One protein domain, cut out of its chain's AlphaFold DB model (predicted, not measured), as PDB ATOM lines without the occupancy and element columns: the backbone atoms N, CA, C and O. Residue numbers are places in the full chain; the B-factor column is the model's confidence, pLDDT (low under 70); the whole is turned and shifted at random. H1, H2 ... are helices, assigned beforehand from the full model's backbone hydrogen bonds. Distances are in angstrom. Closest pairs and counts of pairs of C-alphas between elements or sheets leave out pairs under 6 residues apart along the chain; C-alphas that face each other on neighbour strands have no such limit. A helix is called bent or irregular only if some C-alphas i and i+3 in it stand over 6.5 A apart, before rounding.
ATOM      1  N   ASN A   2      39.498 -22.610 -36.058       78.00
ATOM      2  CA  ASN A   2      38.071 -22.471 -35.726       78.00
ATOM      3  C   ASN A   2      37.500 -21.180 -36.335       78.00
ATOM      4  O   ASN A   2      38.237 -20.192 -36.435       78.00
ATOM      5  N   PRO A   3      36.221 -21.154 -36.737       82.12
ATOM      6  CA  PRO A   3      35.632 -19.972 -37.343       82.12
ATOM      7  C   PRO A   3      35.514 -18.825 -36.314       82.12
ATOM      8  O   PRO A   3      35.326 -19.057 -35.113       82.12
ATOM      9  N   PRO A   4      35.645 -17.560 -36.753       80.19
ATOM     10  CA  PRO A   4      35.776 -16.409 -35.853       80.19
ATOM     11  C   PRO A   4      34.532 -16.173 -34.982       80.19
ATOM     12  O   PRO A   4      34.642 -15.683 -33.856       80.19
ATOM     13  N   ASN A   5      33.351 -16.563 -35.466       81.62
ATOM     14  CA  ASN A   5      32.092 -16.514 -34.719       81.62
ATOM     15  C   ASN A   5      32.091 -17.463 -33.503       81.62
ATOM     16  O   ASN A   5      31.643 -17.073 -32.424       81.62
ATOM     17  N   GLU A   6      32.641 -18.672 -33.632       79.69
ATOM     18  CA  GLU A   6      32.756 -19.644 -32.540       79.69
ATOM     19  C   GLU A   6      33.752 -19.183 -31.476       79.69
ATOM     20  O   GLU A   6      33.466 -19.263 -30.277       79.69
ATOM     21  N   VAL A   7      34.892 -18.631 -31.899       82.31
ATOM     22  CA  VAL A   7      35.888 -18.050 -30.984       82.31
ATOM     23  C   VAL A   7      35.276 -16.902 -30.186       82.31
ATOM     24  O   VAL A   7      35.440 -16.825 -28.965       82.31
ATOM     25  N   GLN A   8      34.510 -16.036 -30.849       79.56
ATOM     26  CA  GLN A   8      33.828 -14.930 -30.190       79.56
ATOM     27  C   GLN A   8      32.729 -15.407 -29.228       79.56
ATOM     28  O   GLN A   8      32.620 -14.881 -28.119       79.56
ATOM     29  N   ARG A   9      31.962 -16.441 -29.590       78.56
ATOM     30  CA  ARG A   9      30.936 -17.024 -28.711       78.56
ATOM     31  C   ARG A   9      31.543 -17.663 -27.463       78.56
ATOM     32  O   ARG A   9      31.054 -17.421 -26.357       78.56
ATOM     33  N   ALA A  10      32.634 -18.413 -27.614       80.12
ATOM     34  CA  ALA A  10      33.376 -18.984 -26.491       80.12
ATOM     35  C   ALA A  10      33.929 -17.885 -25.566       80.12
ATOM     36  O   ALA A  10      33.750 -17.959 -24.349       80.12
ATOM     37  N   LYS A  11      34.503 -16.815 -26.137       79.81
ATOM     38  CA  LYS A  11      34.969 -15.637 -25.386       79.81
ATOM     39  C   LYS A  11      33.853 -14.987 -24.566       79.81
ATOM     40  O   LYS A  11      34.074 -14.651 -23.405       79.81
ATOM     41  N   ASN A  12      32.658 -14.838 -25.138       80.06
ATOM     42  CA  ASN A  12      31.511 -14.264 -24.428       80.06
ATOM     43  C   ASN A  12      31.125 -15.090 -23.190       80.06
ATOM     44  O   ASN A  12      30.755 -14.508 -22.176       80.06
ATOM     45  N   GLY A  13      31.273 -16.420 -23.237       77.94
ATOM     46  CA  GLY A  13      31.043 -17.288 -22.075       77.94
ATOM     47  C   GLY A  13      31.999 -17.000 -20.917       77.94
ATOM     48  O   GLY A  13      31.563 -16.895 -19.775       77.94
ATOM     49  N   TYR A  14      33.284 -16.798 -21.214       78.12
ATOM     50  CA  TYR A  14      34.283 -16.414 -20.209       78.12
ATOM     51  C   TYR A  14      34.054 -15.008 -19.646       78.12
ATOM     52  O   TYR A  14      34.244 -14.776 -18.457       78.12
ATOM     53  N   ILE A  15      33.643 -14.058 -20.489       80.06
ATOM     54  CA  ILE A  15      33.306 -12.705 -20.027       80.06
ATOM     55  C   ILE A  15      32.095 -12.768 -19.095       80.06
ATOM     56  O   ILE A  15      32.115 -12.168 -18.023       80.06
ATOM     57  N   TRP A  16      31.061 -13.521 -19.471       82.31
ATOM     58  CA  TRP A  16      29.874 -13.659 -18.639       82.31
ATOM     59  C   TRP A  16      30.173 -14.354 -17.311       82.31
ATOM     60  O   TRP A  16      29.700 -13.894 -16.278       82.31
ATOM     61  N   SER A  17      31.002 -15.402 -17.297       80.56
ATOM     62  CA  SER A  17      31.371 -16.078 -16.046       80.56
ATOM     63  C   SER A  17      32.124 -15.153 -15.079       80.56
ATOM     64  O   SER A  17      32.002 -15.300 -13.868       80.56
ATOM     65  N   LEU A  18      32.838 -14.157 -15.609       81.38
ATOM     66  CA  LEU A  18      33.546 -13.143 -14.831       81.38
ATOM     67  C   LEU A  18      32.610 -12.049 -14.288       81.38
ATOM     68  O   LEU A  18      32.840 -11.544 -13.189       81.38
ATOM     69  N   VAL A  19      31.555 -11.707 -15.036       78.94
ATOM     70  CA  VAL A  19      30.557 -10.681 -14.675       78.94
ATOM     71  C   VAL A  19      29.457 -11.229 -13.759       78.94
ATOM     72  O   VAL A  19      29.012 -10.531 -12.850       78.94
ATOM     73  N   ALA A  20      29.032 -12.477 -13.955       79.94
ATOM     74  CA  ALA A  20      27.936 -13.099 -13.213       79.94
ATOM     75  C   ALA A  20      28.088 -13.042 -11.676       79.94
ATOM     76  O   ALA A  20      27.093 -12.741 -11.022       79.94
ATOM     77  N   PRO A  21      29.280 -13.217 -11.069       79.00
ATOM     78  CA  PRO A  21      29.468 -13.057  -9.626       79.00
ATOM     79  C   PRO A  21      29.065 -11.672  -9.103       79.00
ATOM     80  O   PRO A  21      28.490 -11.569  -8.024       79.00
ATOM     81  N   PHE A  22      29.298 -10.609  -9.878       79.56
ATOM     82  CA  PHE A  22      28.878  -9.255  -9.506       79.56
ATOM     83  C   PHE A  22      27.362  -9.092  -9.588       79.56
ATOM     84  O   PHE A  22      26.764  -8.482  -8.705       79.56
ATOM     85  N   MET A  23      26.732  -9.678 -10.611       78.69
ATOM     86  CA  MET A  23      25.271  -9.686 -10.734       78.69
ATOM     87  C   MET A  23      24.633 -10.442  -9.569       78.69
ATOM     88  O   MET A  23      23.657  -9.965  -8.993       78.69
ATOM     89  N   VAL A  24      25.222 -11.578  -9.182       80.19
ATOM     90  CA  VAL A  24      24.790 -12.380  -8.033       80.19
ATOM     91  C   VAL A  24      24.893 -11.571  -6.745       80.19
ATOM     92  O   VAL A  24      23.924 -11.517  -5.998       80.19
ATOM     93  N   LEU A  25      26.022 -10.899  -6.500       77.19
ATOM     94  CA  LEU A  25      26.199 -10.053  -5.316       77.19
ATOM     95  C   LEU A  25      25.181  -8.912  -5.269       77.19
ATOM     96  O   LEU A  25      24.519  -8.730  -4.251       77.19
ATOM     97  N   ALA A  26      25.016  -8.180  -6.373       74.50
ATOM     98  CA  ALA A  26      24.079  -7.065  -6.446       74.50
ATOM     99  C   ALA A  26      22.633  -7.520  -6.199       74.50
ATOM    100  O   ALA A  26      21.926  -6.928  -5.389       74.50
ATOM    101  N   THR A  27      22.202  -8.601  -6.852       75.25
ATOM    102  CA  THR A  27      20.840  -9.132  -6.673       75.25
ATOM    103  C   THR A  27      20.616  -9.733  -5.290       75.25
ATOM    104  O   THR A  27      19.572  -9.476  -4.691       75.25
ATOM    105  N   THR A  28      21.609 -10.424  -4.729       74.88
ATOM    106  CA  THR A  28      21.534 -10.953  -3.359       74.88
ATOM    107  C   THR A  28      21.378  -9.816  -2.357       74.88
ATOM    108  O   THR A  28      20.537  -9.910  -1.473       74.88
ATOM    109  N   LEU A  29      22.137  -8.727  -2.512       72.88
ATOM    110  CA  LEU A  29      22.096  -7.582  -1.600       72.88
ATOM    111  C   LEU A  29      20.771  -6.817  -1.699       72.88
ATOM    112  O   LEU A  29      20.189  -6.470  -0.673       72.88
ATOM    113  N   VAL A  30      20.245  -6.629  -2.914       74.50
ATOM    114  CA  VAL A  30      18.915  -6.035  -3.121       74.50
ATOM    115  C   VAL A  30      17.839  -6.874  -2.436       74.50
ATOM    116  O   VAL A  30      17.056  -6.331  -1.664       74.50
ATOM    117  N   ILE A  31      17.816  -8.190  -2.649       71.94
ATOM    118  CA  ILE A  31      16.784  -9.053  -2.054       71.94
ATOM    119  C   ILE A  31      16.959  -9.152  -0.534       71.94
ATOM    120  O   ILE A  31      15.975  -9.079   0.199       71.94
ATOM    121  N   ALA A  32      18.197  -9.249  -0.048       69.62
ATOM    122  CA  ALA A  32      18.480  -9.279   1.381       69.62
ATOM    123  C   ALA A  32      18.029  -7.985   2.081       69.62
ATOM    124  O   ALA A  32      17.511  -8.049   3.194       69.62
ATOM    125  N   SER A  33      18.136  -6.828   1.413       71.06
ATOM    126  CA  SER A  33      17.674  -5.539   1.952       71.06
ATOM    127  C   SER A  33      16.154  -5.448   2.140       71.06
ATOM    128  O   SER A  33      15.681  -4.635   2.933       71.06
ATOM    129  N   MET A  34      15.380  -6.303   1.463       71.62
ATOM    130  CA  MET A  34      13.918  -6.338   1.589       71.62
ATOM    131  C   MET A  34      13.444  -7.022   2.883       71.62
ATOM    132  O   MET A  34      12.256  -6.978   3.187       71.62
ATOM    133  N   ASN A  35      14.354  -7.627   3.658       67.69
ATOM    134  CA  ASN A  35      14.092  -8.205   4.979       67.69
ATOM    135  C   ASN A  35      12.920  -9.209   5.047       67.69
ATOM    136  O   ASN A  35      12.196  -9.270   6.041       67.69
ATOM    137  N   PHE A  36      12.754 -10.044   4.016       66.44
ATOM    138  CA  PHE A  36      11.712 -11.081   3.975       66.44
ATOM    139  C   PHE A  36      11.780 -12.064   5.157       66.44
ATOM    140  O   PHE A  36      10.741 -12.523   5.629       66.44
ATOM    141  N   SER A  37      12.972 -12.359   5.675       62.66
ATOM    142  CA  SER A  37      13.170 -13.300   6.782       62.66
ATOM    143  C   SER A  37      12.461 -12.883   8.065       62.66
ATOM    144  O   SER A  37      11.982 -13.751   8.787       62.66
ATOM    145  N   TYR A  38      12.320 -11.579   8.330       59.53
ATOM    146  CA  TYR A  38      11.625 -11.095   9.522       59.53
ATOM    147  C   TYR A  38      10.154 -11.526   9.509       59.53
ATOM    148  O   TYR A  38       9.622 -11.955  10.527       59.53
ATOM    149  N   SER A  39       9.519 -11.504   8.332       59.50
ATOM    150  CA  SER A  39       8.138 -11.972   8.177       59.50
ATOM    151  C   SER A  39       7.988 -13.481   8.404       59.50
ATOM    152  O   SER A  39       6.990 -13.911   8.971       59.50
ATOM    153  N   ILE A  40       8.998 -14.275   8.033       60.22
ATOM    154  CA  ILE A  40       9.004 -15.738   8.187       60.22
ATOM    155  C   ILE A  40       9.238 -16.115   9.654       60.22
ATOM    156  O   ILE A  40       8.487 -16.900  10.224       60.22
ATOM    157  N   CYS A  41      10.225 -15.489  10.295       61.56
ATOM    158  CA  CYS A  41      10.558 -15.743  11.696       61.56
ATOM    159  C   CYS A  41       9.423 -15.338  12.652       61.56
ATOM    160  O   CYS A  41       9.153 -16.042  13.620       61.56
ATOM    161  N   VAL A  42       8.699 -14.253  12.351       58.44
ATOM    162  CA  VAL A  42       7.532 -13.826  13.143       58.44
ATOM    163  C   VAL A  42       6.289 -14.682  12.859       58.44
ATOM    164  O   VAL A  42       5.484 -14.893  13.762       58.44
ATOM    165  N   SER A  43       6.115 -15.192  11.633       57.47
ATOM    166  CA  SER A  43       4.937 -15.989  11.251       57.47
ATOM    167  C   SER A  43       4.967 -17.424  11.788       57.47
ATOM    168  O   SER A  43       3.913 -17.952  12.139       57.47
ATOM    169  N   ASP A  44       6.142 -18.057  11.861       58.69
ATOM    170  CA  ASP A  44       6.262 -19.482  12.211       58.69
ATOM    171  C   ASP A  44       6.607 -19.744  13.694       58.69
ATOM    172  O   ASP A  44       6.854 -20.889  14.071       58.69
ATOM    173  N   ASN A  45       6.614 -18.715  14.559       53.78
ATOM    174  CA  ASN A  45       7.064 -18.819  15.964       53.78
ATOM    175  C   ASN A  45       8.482 -19.416  16.106       53.78
ATOM    176  O   ASN A  45       8.832 -20.006  17.131       53.78
ATOM    177  N   ILE A  46       9.307 -19.273  15.069       58.59
ATOM    178  CA  ILE A  46      10.700 -19.706  15.083       58.59
ATOM    179  C   ILE A  46      11.498 -18.560  15.688       58.59
ATOM    180  O   ILE A  46      11.536 -17.464  15.129       58.59
ATOM    181  N   ASP A  47      12.139 -18.821  16.826       56.16
ATOM    182  CA  ASP A  47      13.012 -17.863  17.500       56.16
ATOM    183  C   ASP A  47      14.311 -17.716  16.691       56.16
ATOM    184  O   ASP A  47      15.359 -18.284  17.000       56.16
ATOM    185  N   CYS A  48      14.215 -17.022  15.558       59.34
ATOM    186  CA  CYS A  48      15.369 -16.626  14.778       59.34
ATOM    187  C   CYS A  48      16.072 -15.532  15.576       59.34
ATOM    188  O   CYS A  48      15.601 -14.391  15.621       59.34
ATOM    189  N   GLY A  49      17.207 -15.851  16.193       59.50
ATOM    190  CA  GLY A  49      18.074 -14.821  16.746       59.50
ATOM    191  C   GLY A  49      18.348 -13.725  15.704       59.50
ATOM    192  O   GLY A  49      18.299 -13.958  14.492       59.50
ATOM    193  N   TRP A  50      18.657 -12.506  16.155       57.22
ATOM    194  CA  TRP A  50      18.890 -11.349  15.273       57.22
ATOM    195  C   TRP A  50      19.922 -11.609  14.160       57.22
ATOM    196  O   TRP A  50      19.817 -11.040  13.072       57.22
ATOM    197  N   ASN A  51      20.901 -12.478  14.414       62.50
ATOM    198  CA  ASN A  51      21.915 -12.860  13.435       62.50
ATOM    199  C   ASN A  51      21.390 -13.897  12.430       62.50
ATOM    200  O   ASN A  51      21.619 -13.750  11.230       62.50
ATOM    201  N   ASP A  52      20.596 -14.870  12.874       64.00
ATOM    202  CA  ASP A  52      20.053 -15.928  12.014       64.00
ATOM    203  C   ASP A  52      19.050 -15.373  10.998       64.00
ATOM    204  O   ASP A  52      19.071 -15.752   9.825       64.00
ATOM    205  N   ALA A  53      18.238 -14.389  11.397       64.69
ATOM    206  CA  ALA A  53      17.331 -13.697  10.482       64.69
ATOM    207  C   ALA A  53      18.089 -12.948   9.366       64.69
ATOM    208  O   ALA A  53      17.652 -12.944   8.209       64.69
ATOM    209  N   LYS A  54      19.247 -12.344   9.674       65.81
ATOM    210  CA  LYS A  54      20.098 -11.686   8.667       65.81
ATOM    211  C   LYS A  54      20.680 -12.707   7.688       65.81
ATOM    212  O   LYS A  54      20.582 -12.503   6.478       65.81
ATOM    213  N   TYR A  55      21.224 -13.820   8.175       68.19
ATOM    214  CA  TYR A  55      21.776 -14.872   7.313       68.19
ATOM    215  C   TYR A  55      20.709 -15.547   6.444       68.19
ATOM    216  O   TYR A  55      20.959 -15.822   5.266       68.19
ATOM    217  N   LEU A  56      19.495 -15.717   6.969       71.06
ATOM    218  CA  LEU A  56      18.367 -16.250   6.212       71.06
ATOM    219  C   LEU A  56      17.967 -15.330   5.045       71.06
ATOM    220  O   LEU A  56      17.693 -15.822   3.952       71.06
ATOM    221  N   ASN A  57      18.015 -14.002   5.218       73.31
ATOM    222  CA  ASN A  57      17.801 -13.051   4.115       73.31
ATOM    223  C   ASN A  57      18.843 -13.196   3.009       73.31
ATOM    224  O   ASN A  57      18.492 -13.205   1.828       73.31
ATOM    225  N   TYR A  58      20.118 -13.330   3.379       72.88
ATOM    226  CA  TYR A  58      21.177 -13.561   2.402       72.88
ATOM    227  C   TYR A  58      20.982 -14.890   1.672       72.88
ATOM    228  O   TYR A  58      21.153 -14.930   0.458       72.88
ATOM    229  N   LEU A  59      20.550 -15.949   2.363       73.56
ATOM    230  CA  LEU A  59      20.257 -17.239   1.739       73.56
ATOM    231  C   LEU A  59      19.085 -17.145   0.746       73.56
ATOM    232  O   LEU A  59      19.204 -17.608  -0.391       73.56
ATOM    233  N   ILE A  60      17.986 -16.492   1.139       75.19
ATOM    234  CA  ILE A  60      16.809 -16.264   0.284       75.19
ATOM    235  C   ILE A  60      17.176 -15.410  -0.931       75.19
ATOM    236  O   ILE A  60      16.725 -15.705  -2.033       75.19
ATOM    237  N   GLY A  61      18.012 -14.382  -0.761       75.31
ATOM    238  CA  GLY A  61      18.504 -13.559  -1.865       75.31
ATOM    239  C   GLY A  61      19.483 -14.292  -2.775       75.31
ATOM    240  O   GLY A  61      19.495 -14.066  -3.985       75.31
ATOM    241  N   PHE A  62      20.274 -15.211  -2.230       78.50
ATOM    242  CA  PHE A  62      21.316 -15.909  -2.971       78.50
ATOM    243  C   PHE A  62      20.750 -16.923  -3.973       78.50
ATOM    244  O   PHE A  62      21.252 -17.002  -5.093       78.50
ATOM    245  N   ILE A  63      19.679 -17.643  -3.623       78.75
ATOM    246  CA  ILE A  63      19.033 -18.675  -4.464       78.75
ATOM    247  C   ILE A  63      18.517 -18.155  -5.829       78.75
ATOM    248  O   ILE A  63      18.837 -18.756  -6.856       78.75
ATOM    249  N   PRO A  64      17.738 -17.062  -5.922       76.69
ATOM    250  CA  PRO A  64      17.330 -16.507  -7.212       76.69
ATOM    251  C   PRO A  64      18.497 -15.827  -7.935       76.69
ATOM    252  O   PRO A  64      18.528 -15.787  -9.164       76.69
ATOM    253  N   SER A  65      19.500 -15.344  -7.203       78.94
ATOM    254  CA  SER A  65      20.672 -14.685  -7.785       78.94
ATOM    255  C   SER A  65      21.538 -15.644  -8.614       78.94
ATOM    256  O   SER A  65      22.201 -15.245  -9.565       78.94
ATOM    257  N   VAL A  66      21.487 -16.946  -8.347       77.00
ATOM    258  CA  VAL A  66      22.188 -17.981  -9.139       77.00
ATOM    259  C   VAL A  66      21.669 -18.077 -10.563       77.00
ATOM    260  O   VAL A  66      22.371 -18.553 -11.458       77.00
ATOM    261  N   LEU A  67      20.445 -17.606 -10.798       82.25
ATOM    262  CA  LEU A  67      19.803 -17.673 -12.100       82.25
ATOM    263  C   LEU A  67      20.598 -16.905 -13.170       82.25
ATOM    264  O   LEU A  67      20.530 -17.247 -14.348       82.25
ATOM    265  N   TRP A  68      21.465 -15.964 -12.777       81.06
ATOM    266  CA  TRP A  68      22.417 -15.314 -13.686       81.06
ATOM    267  C   TRP A  68      23.393 -16.290 -14.367       81.06
ATOM    268  O   TRP A  68      23.908 -15.991 -15.446       81.06
ATOM    269  N   TYR A  69      23.636 -17.478 -13.811       81.12
ATOM    270  CA  TYR A  69      24.480 -18.495 -14.446       81.12
ATOM    271  C   TYR A  69      23.755 -19.307 -15.532       81.12
ATOM    272  O   TYR A  69      24.420 -19.968 -16.332       81.12
ATOM    273  N   VAL A  70      22.423 -19.203 -15.646       79.31
ATOM    274  CA  VAL A  70      21.634 -19.836 -16.724       79.31
ATOM    275  C   VAL A  70      22.102 -19.363 -18.103       79.31
ATOM    276  O   VAL A  70      22.143 -20.150 -19.047       79.31
ATOM    277  N   PHE A  71      22.576 -18.121 -18.215       79.25
ATOM    278  CA  PHE A  71      23.133 -17.568 -19.454       79.25
ATOM    279  C   PHE A  71      24.418 -18.269 -19.941       79.25
ATOM    280  O   PHE A  71      24.814 -18.080 -21.090       79.25
ATOM    281  N   LEU A  72      25.057 -19.118 -19.123       80.06
ATOM    282  CA  LEU A  72      26.177 -19.966 -19.558       80.06
ATOM    283  C   LEU A  72      25.720 -21.263 -20.246       80.06
ATOM    284  O   LEU A  72      26.496 -21.859 -21.000       80.06
ATOM    285  N   LEU A  73      24.476 -21.705 -20.025       77.19
ATOM    286  CA  LEU A  73      23.953 -22.964 -20.566       77.19
ATOM    287  C   LEU A  73      23.955 -23.014 -22.105       77.19
ATOM    288  O   LEU A  73      24.399 -24.033 -22.638       77.19
ATOM    289  N   PRO A  74      23.569 -21.952 -22.846       76.56
ATOM    290  CA  PRO A  74      23.616 -21.971 -24.310       76.56
ATOM    291  C   PRO A  74      25.020 -22.244 -24.864       76.56
ATOM    292  O   PRO A  74      25.167 -22.929 -25.874       76.56
ATOM    293  N   ASN A  75      26.064 -21.770 -24.176       75.75
ATOM    294  CA  ASN A  75      27.449 -22.045 -24.552       75.75
ATOM    295  C   ASN A  75      27.877 -23.469 -24.160       75.75
ATOM    296  O   ASN A  75      28.594 -24.124 -24.915       75.75
ATOM    297  N   ALA A  76      27.439 -23.975 -23.003       74.81
ATOM    298  CA  ALA A  76      27.793 -25.310 -22.508       74.81
ATOM    299  C   ALA A  76      27.082 -26.466 -23.240       74.81
ATOM    300  O   ALA A  76      27.594 -27.590 -23.254       74.81
ATOM    301  N   PHE A  77      25.929 -26.197 -23.854       77.75
ATOM    302  CA  PHE A  77      25.120 -27.167 -24.601       77.75
ATOM    303  C   PHE A  77      25.027 -26.848 -26.095       77.75
ATOM    304  O   PHE A  77      24.131 -27.335 -26.785       77.75
ATOM    305  N   HIS A  78      25.970 -26.063 -26.619       78.00
ATOM    306  CA  HIS A  78      25.976 -25.731 -28.034       78.00
ATOM    307  C   HIS A  78      26.123 -27.004 -28.892       78.00
ATOM    308  O   HIS A  78      27.040 -27.810 -28.691       78.00
ATOM    309  N   LYS A  79      25.169 -27.222 -29.808       75.31
ATOM    310  CA  LYS A  79      25.071 -28.447 -30.619       75.31
ATOM    311  C   LYS A  79      26.020 -28.436 -31.817       75.31
ATOM    312  O   LYS A  79      26.547 -29.486 -32.166       75.31
ATOM    313  N   GLU A  80      26.255 -27.261 -32.392       75.31
ATOM    314  CA  GLU A  80      26.919 -27.105 -33.691       75.31
ATOM    315  C   GLU A  80      28.446 -27.150 -33.605       75.31
ATOM    316  O   GLU A  80      29.088 -27.644 -34.525       75.31
ATOM    317  N   SER A  81      29.042 -26.719 -32.486       76.56
ATOM    318  CA  SER A  81      30.501 -26.722 -32.340       76.56
ATOM    319  C   SER A  81      30.994 -27.348 -31.038       76.56
ATOM    320  O   SER A  81      30.665 -26.944 -29.916       76.56
ATOM    321  N   ALA A  82      31.866 -28.348 -31.193       82.75
ATOM    322  CA  ALA A  82      32.532 -29.014 -30.078       82.75
ATOM    323  C   ALA A  82      33.476 -28.065 -29.316       82.75
ATOM    324  O   ALA A  82      33.652 -28.221 -28.105       82.75
ATOM    325  N   PHE A  83      34.040 -27.067 -30.003       82.94
ATOM    326  CA  PHE A  83      34.920 -26.057 -29.417       82.94
ATOM    327  C   PHE A  83      34.183 -25.173 -28.402       82.94
ATOM    328  O   PHE A  83      34.555 -25.142 -27.226       82.94
ATOM    329  N   VAL A  84      33.091 -24.519 -28.817       80.38
ATOM    330  CA  VAL A  84      32.286 -23.662 -27.929       80.38
ATOM    331  C   VAL A  84      31.728 -24.476 -26.771       80.38
ATOM    332  O   VAL A  84      31.815 -24.037 -25.627       80.38
ATOM    333  N   ARG A  85      31.255 -25.699 -27.041       82.50
ATOM    334  CA  ARG A  85      30.757 -26.615 -26.010       82.50
ATOM    335  C   ARG A  85      31.812 -26.939 -24.952       82.50
ATOM    336  O   ARG A  85      31.512 -26.918 -23.760       82.50
ATOM    337  N   LYS A  86      33.052 -27.229 -25.362       83.56
ATOM    338  CA  LYS A  86      34.160 -27.531 -24.439       83.56
ATOM    339  C   LYS A  86      34.467 -26.341 -23.530       83.56
ATOM    340  O   LYS A  86      34.560 -26.511 -22.314       83.56
ATOM    341  N   HIS A  87      34.582 -25.142 -24.100       82.31
ATOM    342  CA  HIS A  87      34.856 -23.924 -23.334       82.31
ATOM    343  C   HIS A  87      33.671 -23.515 -22.447       82.31
ATOM    344  O   HIS A  87      33.875 -23.199 -21.277       82.31
ATOM    345  N   GLY A  88      32.440 -23.637 -22.949       77.81
ATOM    346  CA  GLY A  88      31.210 -23.381 -22.200       77.81
ATOM    347  C   GLY A  88      31.027 -24.314 -21.002       77.81
ATOM    348  O   GLY A  88      30.686 -23.862 -19.910       77.81
ATOM    349  N   ARG A  89      31.322 -25.614 -21.153       79.75
ATOM    350  CA  ARG A  89      31.311 -26.564 -20.025       79.75
ATOM    351  C   ARG A  89      32.359 -26.216 -18.974       79.75
ATOM    352  O   ARG A  89      32.074 -26.316 -17.787       79.75
ATOM    353  N   ARG A  90      33.548 -25.772 -19.394       81.00
ATOM    354  CA  ARG A  90      34.611 -25.356 -18.467       81.00
ATOM    355  C   ARG A  90      34.201 -24.125 -17.658       81.00
ATOM    356  O   ARG A  90      34.397 -24.116 -16.446       81.00
ATOM    357  N   THR A  91      33.602 -23.120 -18.300       79.38
ATOM    358  CA  THR A  91      33.085 -21.927 -17.607       79.38
ATOM    359  C   THR A  91      31.921 -22.265 -16.680       79.38
ATOM    360  O   THR A  91      31.865 -21.748 -15.569       79.38
ATOM    361  N   LEU A  92      31.032 -23.176 -17.094       81.56
ATOM    362  CA  LEU A  92      29.903 -23.620 -16.276       81.56
ATOM    363  C   LEU A  92      30.367 -24.406 -15.041       81.56
ATOM    364  O   LEU A  92      29.880 -24.159 -13.944       81.56
ATOM    365  N   MET A  93      31.338 -25.310 -15.196       81.12
ATOM    366  CA  MET A  93      31.912 -26.060 -14.076       81.12
ATOM    367  C   MET A  93      32.554 -25.118 -13.054       81.12
ATOM    368  O   MET A  93      32.366 -25.294 -11.854       81.12
ATOM    369  N   LEU A  94      33.269 -24.090 -13.518       77.38
ATOM    370  CA  LEU A  94      33.913 -23.145 -12.613       77.38
ATOM    371  C   LEU A  94      32.915 -22.231 -11.894       77.38
ATOM    372  O   LEU A  94      33.086 -21.956 -10.708       77.38
ATOM    373  N   ALA A  95      31.854 -21.814 -12.588       80.12
ATOM    374  CA  ALA A  95      30.725 -21.120 -11.978       80.12
ATOM    375  C   ALA A  95      30.039 -21.989 -10.910       80.12
ATOM    376  O   ALA A  95      29.754 -21.504  -9.818       80.12
ATOM    377  N   GLY A  96      29.847 -23.282 -11.192       78.94
ATOM    378  CA  GLY A  96      29.299 -24.243 -10.236       78.94
ATOM    379  C   GLY A  96      30.170 -24.417  -8.990       78.94
ATOM    380  O   GLY A  96      29.635 -24.448  -7.888       78.94
ATOM    381  N   ILE A  97      31.501 -24.461  -9.137       81.25
ATOM    382  CA  ILE A  97      32.433 -24.521  -7.995       81.25
ATOM    383  C   ILE A  97      32.338 -23.247  -7.153       81.25
ATOM    384  O   ILE A  97      32.186 -23.335  -5.939       81.25
ATOM    385  N   LEU A  98      32.393 -22.071  -7.786       81.94
ATOM    386  CA  LEU A  98      32.279 -20.790  -7.085       81.94
ATOM    387  C   LEU A  98      30.969 -20.717  -6.288       81.94
ATOM    388  O   LEU A  98      30.966 -20.324  -5.122       81.94
ATOM    389  N   TRP A  99      29.869 -21.137  -6.913       81.25
ATOM    390  CA  TRP A  99      28.555 -21.129  -6.293       81.25
ATOM    391  C   TRP A  99      28.418 -22.159  -5.167       81.25
ATOM    392  O   TRP A  99      27.937 -21.824  -4.088       81.25
ATOM    393  N   GLY A 100      28.889 -23.387  -5.385       79.06
ATOM    394  CA  GLY A 100      28.859 -24.449  -4.380       79.06
ATOM    395  C   GLY A 100      29.682 -24.101  -3.142       79.06
ATOM    396  O   GLY A 100      29.224 -24.330  -2.027       79.06
ATOM    397  N   VAL A 101      30.853 -23.479  -3.322       80.88
ATOM    398  CA  VAL A 101      31.677 -22.980  -2.209       80.88
ATOM    399  C   VAL A 101      30.948 -21.870  -1.449       80.88
ATOM    400  O   VAL A 101      30.883 -21.921  -0.225       80.88
ATOM    401  N   ALA A 102      30.355 -20.901  -2.152       77.44
ATOM    402  CA  ALA A 102      29.589 -19.826  -1.521       77.44
ATOM    403  C   ALA A 102      28.363 -20.341  -0.740       77.44
ATOM    404  O   ALA A 102      28.119 -19.885   0.375       77.44
ATOM    405  N   LEU A 103      27.630 -21.324  -1.277       80.00
ATOM    406  CA  LEU A 103      26.502 -21.950  -0.581       80.00
ATOM    407  C   LEU A 103      26.964 -22.711   0.661       80.00
ATOM    408  O   LEU A 103      26.385 -22.548   1.731       80.00
ATOM    409  N   LEU A 104      28.007 -23.533   0.528       80.50
ATOM    410  CA  LEU A 104      28.537 -24.337   1.629       80.50
ATOM    411  C   LEU A 104      28.983 -23.446   2.792       80.50
ATOM    412  O   LEU A 104      28.711 -23.758   3.947       80.50
ATOM    413  N   ILE A 105      29.597 -22.309   2.482       75.06
ATOM    414  CA  ILE A 105      29.964 -21.288   3.460       75.06
ATOM    415  C   ILE A 105      28.725 -20.693   4.141       75.06
ATOM    416  O   ILE A 105      28.689 -20.662   5.366       75.06
ATOM    417  N   LEU A 106      27.708 -20.266   3.380       73.62
ATOM    418  CA  LEU A 106      26.469 -19.716   3.951       73.62
ATOM    419  C   LEU A 106      25.785 -20.712   4.898       73.62
ATOM    420  O   LEU A 106      25.335 -20.328   5.974       73.62
ATOM    421  N   VAL A 107      25.745 -21.995   4.526       74.25
ATOM    422  CA  VAL A 107      25.172 -23.064   5.361       74.25
ATOM    423  C   VAL A 107      26.007 -23.294   6.620       74.25
ATOM    424  O   VAL A 107      25.449 -23.423   7.706       74.25
ATOM    425  N   ILE A 108      27.337 -23.313   6.501       72.75
ATOM    426  CA  ILE A 108      28.230 -23.439   7.657       72.75
ATOM    427  C   ILE A 108      28.016 -22.287   8.640       72.75
ATOM    428  O   ILE A 108      27.945 -22.534   9.841       72.75
ATOM    429  N   THR A 109      27.887 -21.055   8.151       69.88
ATOM    430  CA  THR A 109      27.665 -19.887   9.011       69.88
ATOM    431  C   THR A 109      26.285 -19.888   9.666       69.88
ATOM    432  O   THR A 109      26.144 -19.361  10.759       69.88
ATOM    433  N   LEU A 110      25.285 -20.524   9.051       68.00
ATOM    434  CA  LEU A 110      23.972 -20.700   9.674       68.00
ATOM    435  C   LEU A 110      23.997 -21.736  10.817       68.00
ATOM    436  O   LEU A 110      23.240 -21.622  11.771       68.00
ATOM    437  N   ILE A 111      24.830 -22.779  10.706       69.44
ATOM    438  CA  ILE A 111      24.845 -23.909  11.656       69.44
ATOM    439  C   ILE A 111      25.855 -23.694  12.788       69.44
ATOM    440  O   ILE A 111      25.625 -24.120  13.919       69.44
ATOM    441  N   MET A 112      27.003 -23.083  12.491       67.94
ATOM    442  CA  MET A 112      28.057 -22.850  13.471       67.94
ATOM    443  C   MET A 112      28.013 -21.397  13.965       67.94
ATOM    444  O   MET A 112      27.872 -20.496  13.141       67.94
ATOM    445  N   PRO A 113      28.205 -21.138  15.275       58.16
ATOM    446  CA  PRO A 113      28.353 -19.789  15.815       58.16
ATOM    447  C   PRO A 113      29.715 -19.229  15.395       58.16
ATOM    448  O   PRO A 113      30.692 -19.223  16.146       58.16
ATOM    449  N   VAL A 114      29.808 -18.830  14.135       59.69
ATOM    450  CA  VAL A 114      31.001 -18.244  13.547       59.69
ATOM    451  C   VAL A 114      30.909 -16.735  13.751       59.69
ATOM    452  O   VAL A 114      29.948 -16.114  13.314       59.69
ATOM    453  N   SER A 115      31.896 -16.132  14.421       57.94
ATOM    454  CA  SER A 115      31.946 -14.671  14.591       57.94
ATOM    455  C   SER A 115      31.889 -13.950  13.235       57.94
ATOM    456  O   SER A 115      32.523 -14.420  12.282       57.94
ATOM    457  N   ASP A 116      31.172 -12.820  13.160       57.75
ATOM    458  CA  ASP A 116      30.905 -12.056  11.922       57.75
ATOM    459  C   ASP A 116      32.187 -11.726  11.122       57.75
ATOM    460  O   ASP A 116      32.205 -11.712   9.890       57.75
ATOM    461  N   ASP A 117      33.313 -11.583  11.820       55.75
ATOM    462  CA  ASP A 117      34.649 -11.361  11.262       55.75
ATOM    463  C   ASP A 117      35.191 -12.521  10.411       55.75
ATOM    464  O   ASP A 117      35.993 -12.322   9.492       55.75
ATOM    465  N   THR A 118      34.799 -13.756  10.718       56.16
ATOM    466  CA  THR A 118      35.350 -14.959  10.075       56.16
ATOM    467  C   THR A 118      34.853 -15.083   8.639       56.16
ATOM    468  O   THR A 118      35.613 -15.508   7.765       56.16
ATOM    469  N   LEU A 119      33.611 -14.654   8.378       55.97
ATOM    470  CA  LEU A 119      33.045 -14.580   7.034       55.97
ATOM    471  C   LEU A 119      33.885 -13.655   6.151       55.97
ATOM    472  O   LEU A 119      34.373 -14.062   5.097       55.97
ATOM    473  N   LEU A 120      34.145 -12.433   6.612       57.59
ATOM    474  CA  LEU A 120      34.979 -11.475   5.885       57.59
ATOM    475  C   LEU A 120      36.414 -11.983   5.680       57.59
ATOM    476  O   LEU A 120      36.979 -11.813   4.599       57.59
ATOM    477  N   LYS A 121      36.985 -12.663   6.679       59.75
ATOM    478  CA  LYS A 121      38.389 -13.108   6.662       59.75
ATOM    479  C   LYS A 121      38.652 -14.385   5.863       59.75
ATOM    480  O   LYS A 121      39.765 -14.552   5.376       59.75
ATOM    481  N   THR A 122      37.678 -15.283   5.705       59.69
ATOM    482  CA  THR A 122      37.887 -16.558   4.981       59.69
ATOM    483  C   THR A 122      37.105 -16.664   3.675       59.69
ATOM    484  O   THR A 122      37.617 -17.215   2.697       59.69
ATOM    485  N   VAL A 123      35.911 -16.083   3.588       65.31
ATOM    486  CA  VAL A 123      35.013 -16.261   2.435       65.31
ATOM    487  C   VAL A 123      35.410 -15.374   1.274       65.31
ATOM    488  O   VAL A 123      35.582 -15.864   0.157       65.31
ATOM    489  N   PHE A 124      35.609 -14.081   1.536       68.75
ATOM    490  CA  PHE A 124      36.003 -13.125   0.503       68.75
ATOM    491  C   PHE A 124      37.325 -13.511  -0.165       68.75
ATOM    492  O   PHE A 124      37.345 -13.561  -1.395       68.75
ATOM    493  N   PRO A 125      38.396 -13.878   0.568       71.06
ATOM    494  CA  PRO A 125      39.633 -14.321  -0.068       71.06
ATOM    495  C   PRO A 125      39.445 -15.589  -0.900       71.06
ATOM    496  O   PRO A 125      39.945 -15.661  -2.020       71.06
ATOM    497  N   THR A 126      38.683 -16.570  -0.405       71.56
ATOM    498  CA  THR A 126      38.458 -17.834  -1.125       71.56
ATOM    499  C   THR A 126      37.701 -17.607  -2.433       71.56
ATOM    500  O   THR A 126      38.130 -18.068  -3.494       71.56
ATOM    501  N   LEU A 127      36.610 -16.837  -2.396       76.50
ATOM    502  CA  LEU A 127      35.843 -16.483  -3.593       76.50
ATOM    503  C   LEU A 127      36.652 -15.598  -4.549       76.50
ATOM    504  O   LEU A 127      36.584 -15.786  -5.765       76.50
ATOM    505  N   PHE A 128      37.463 -14.682  -4.016       75.50
ATOM    506  CA  PHE A 128      38.337 -13.819  -4.807       75.50
ATOM    507  C   PHE A 128      39.413 -14.616  -5.549       75.50
ATOM    508  O   PHE A 128      39.639 -14.377  -6.734       75.50
ATOM    509  N   VAL A 129      40.027 -15.617  -4.913       76.12
ATOM    510  CA  VAL A 129      41.000 -16.507  -5.568       76.12
ATOM    511  C   VAL A 129      40.348 -17.293  -6.707       76.12
ATOM    512  O   VAL A 129      40.903 -17.362  -7.808       76.12
ATOM    513  N   ILE A 130      39.146 -17.839  -6.490       76.44
ATOM    514  CA  ILE A 130      38.398 -18.550  -7.541       76.44
ATOM    515  C   ILE A 130      38.045 -17.591  -8.694       76.44
ATOM    516  O   ILE A 130      38.123 -17.965  -9.868       76.44
ATOM    517  N   TRP A 131      37.710 -16.337  -8.388       81.31
ATOM    518  CA  TRP A 131      37.445 -15.309  -9.394       81.31
ATOM    519  C   TRP A 131      38.702 -14.913 -10.188       81.31
ATOM    520  O   TRP A 131      38.660 -14.851 -11.419       81.31
ATOM    521  N   LEU A 132      39.856 -14.745  -9.533       76.25
ATOM    522  CA  LEU A 132      41.140 -14.519 -10.211       76.25
ATOM    523  C   LEU A 132      41.502 -15.679 -11.145       76.25
ATOM    524  O   LEU A 132      42.032 -15.464 -12.240       76.25
ATOM    525  N   PHE A 133      41.172 -16.912 -10.757       77.56
ATOM    526  CA  PHE A 133      41.355 -18.069 -11.625       77.56
ATOM    527  C   PHE A 133      40.497 -17.973 -12.900       77.56
ATOM    528  O   PHE A 133      40.986 -18.297 -13.984       77.56
ATOM    529  N   GLN A 134      39.262 -17.459 -12.820       80.00
ATOM    530  CA  GLN A 134      38.438 -17.187 -14.012       80.00
ATOM    531  C   GLN A 134      39.073 -16.152 -14.939       80.00
ATOM    532  O   GLN A 134      39.129 -16.365 -16.154       80.00
ATOM    533  N   LEU A 135      39.594 -15.062 -14.374       76.44
ATOM    534  CA  LEU A 135      40.300 -14.029 -15.133       76.44
ATOM    535  C   LEU A 135      41.530 -14.608 -15.852       76.44
ATOM    536  O   LEU A 135      41.757 -14.329 -17.032       76.44
ATOM    537  N   SER A 136      42.291 -15.467 -15.170       76.44
ATOM    538  CA  SER A 136      43.438 -16.168 -15.758       76.44
ATOM    539  C   SER A 136      43.029 -17.059 -16.940       76.44
ATOM    540  O   SER A 136      43.663 -17.019 -17.996       76.44
ATOM    541  N   GLN A 137      41.921 -17.799 -16.822       78.69
ATOM    542  CA  GLN A 137      41.402 -18.631 -17.916       78.69
ATOM    543  C   GLN A 137      40.987 -17.806 -19.139       78.69
ATOM    544  O   GLN A 137      41.293 -18.200 -20.266       78.69
ATOM    545  N   LEU A 138      40.339 -16.653 -18.937       79.88
ATOM    546  CA  LEU A 138      40.005 -15.731 -20.027       79.88
ATOM    547  C   LEU A 138      41.275 -15.207 -20.716       79.88
ATOM    548  O   LEU A 138      41.348 -15.201 -21.945       79.88
ATOM    549  N   ASN A 139      42.288 -14.808 -19.945       75.50
ATOM    550  CA  ASN A 139      43.557 -14.330 -20.496       75.50
ATOM    551  C   ASN A 139      44.286 -15.414 -21.297       75.50
ATOM    552  O   ASN A 139      44.798 -15.130 -22.380       75.50
ATOM    553  N   ASN A 140      44.307 -16.652 -20.803       80.88
ATOM    554  CA  ASN A 140      44.898 -17.778 -21.522       80.88
ATOM    555  C   ASN A 140      44.129 -18.078 -22.813       80.88
ATOM    556  O   ASN A 140      44.750 -18.229 -23.862       80.88
ATOM    557  N   PHE A 141      42.793 -18.049 -22.771       81.50
ATOM    558  CA  PHE A 141      41.959 -18.204 -23.963       81.50
ATOM    559  C   PHE A 141      42.255 -17.129 -25.018       81.50
ATOM    560  O   PHE A 141      42.376 -17.443 -26.202       81.50
ATOM    561  N   ILE A 142      42.393 -15.864 -24.603       79.44
ATOM    562  CA  ILE A 142      42.728 -14.759 -25.510       79.44
ATOM    563  C   ILE A 142      44.128 -14.947 -26.104       79.44
ATOM    564  O   ILE A 142      44.291 -14.729 -27.298       79.44
ATOM    565  N   LYS A 143      45.126 -15.355 -25.310       80.25
ATOM    566  CA  LYS A 143      46.497 -15.599 -25.796       80.25
ATOM    567  C   LYS A 143      46.579 -16.754 -26.792       80.25
ATOM    568  O   LYS A 143      47.353 -16.676 -27.734       80.25
ATOM    569  N   GLU A 144      45.805 -17.811 -26.572       79.75
ATOM    570  CA  GLU A 144      45.790 -19.000 -27.429       79.75
ATOM    571  C   GLU A 144      45.045 -18.752 -28.751       79.75
ATOM    572  O   GLU A 144      45.427 -19.292 -29.785       79.75
ATOM    573  N   ASN A 145      44.004 -17.909 -28.733       74.25
ATOM    574  CA  ASN A 145      43.126 -17.687 -29.888       74.25
ATOM    575  C   ASN A 145      43.314 -16.330 -30.591       74.25
ATOM    576  O   ASN A 145      42.685 -16.095 -31.621       74.25
ATOM    577  N   ASN A 146      44.176 -15.445 -30.080       66.31
ATOM    578  CA  ASN A 146      44.793 -14.395 -30.888       66.31
ATOM    579  C   ASN A 146      46.145 -14.922 -31.369       66.31
ATOM    580  O   ASN A 146      47.083 -14.952 -30.567       66.31
ATOM    581  N   PRO A 147      46.300 -15.305 -32.649       50.00
ATOM    582  CA  PRO A 147      47.639 -15.468 -33.178       50.00
ATOM    583  C   PRO A 147      48.347 -14.122 -33.003       50.00
ATOM    584  O   PRO A 147      47.814 -13.075 -33.388       50.00
ATOM    585  N   LYS A 148      49.533 -14.130 -32.382       43.78
ATOM    586  CA  LYS A 148      50.469 -13.014 -32.538       43.78
ATOM    587  C   LYS A 148      50.502 -12.716 -34.036       43.78
ATOM    588  O   LYS A 148      50.667 -13.648 -34.820       43.78
TER     589      LYS A 148
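This is residues 2 to 148 of the 261 residues of an uncharacterized protein of Anaerolineae bacterium (UniProt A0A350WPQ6). Helices H1a, H3, H4 and H5 form an up-and-down bundle, each running against the one before, in a long rod; H1b packs on H3, and short H2 sits at one end, where residues 42 to 47 stick out. The printed part has 147 residues with five named helices, H1 to H5, and no named strand: all helix, loose, radius of gyration of the C-alphas 18.5 A, spans 61 by 29 by 20 A.

H1, residues 4 to 33, assigned as one helix by its hydrogen bonds, begins at C-alpha 4 (35.776, -16.409, -35.853) and is bent: C-alphas 18 and 21 are 6.6 A apart. Its arms are H1a, 4 to 18, and H1b, 21 to 33. H2 is 36 to 43, H3 50 to 76 (41.3 A), H4 82 to 111 (42.7 A) and H5 116 to 145 (43.9 A), ending at C-alpha 145 (43.126, -17.687, -29.888). H3 and H5 are only just irregular: C-alphas 71 and 74, like 121 and 124, are 6.6 A apart.

H3 and H4 form a hairpin, closest C-alphas Ala 76 and Gly 88, 3.9 A. H1b touches H3, closest C-alphas Thr 28 and Gly 61, 4.3 A. H3 and H5 are apart. Every O i to N i+4 pair is within hydrogen-bond range in H1a, H1b, H2 and H4, but 12 of 23 in H3 and 23 of 26 in H5.

The printed part has no cut and no long link; pLDDT is under 70 at residues 32, 35 to 55, 109 to 124 and 146 to 148.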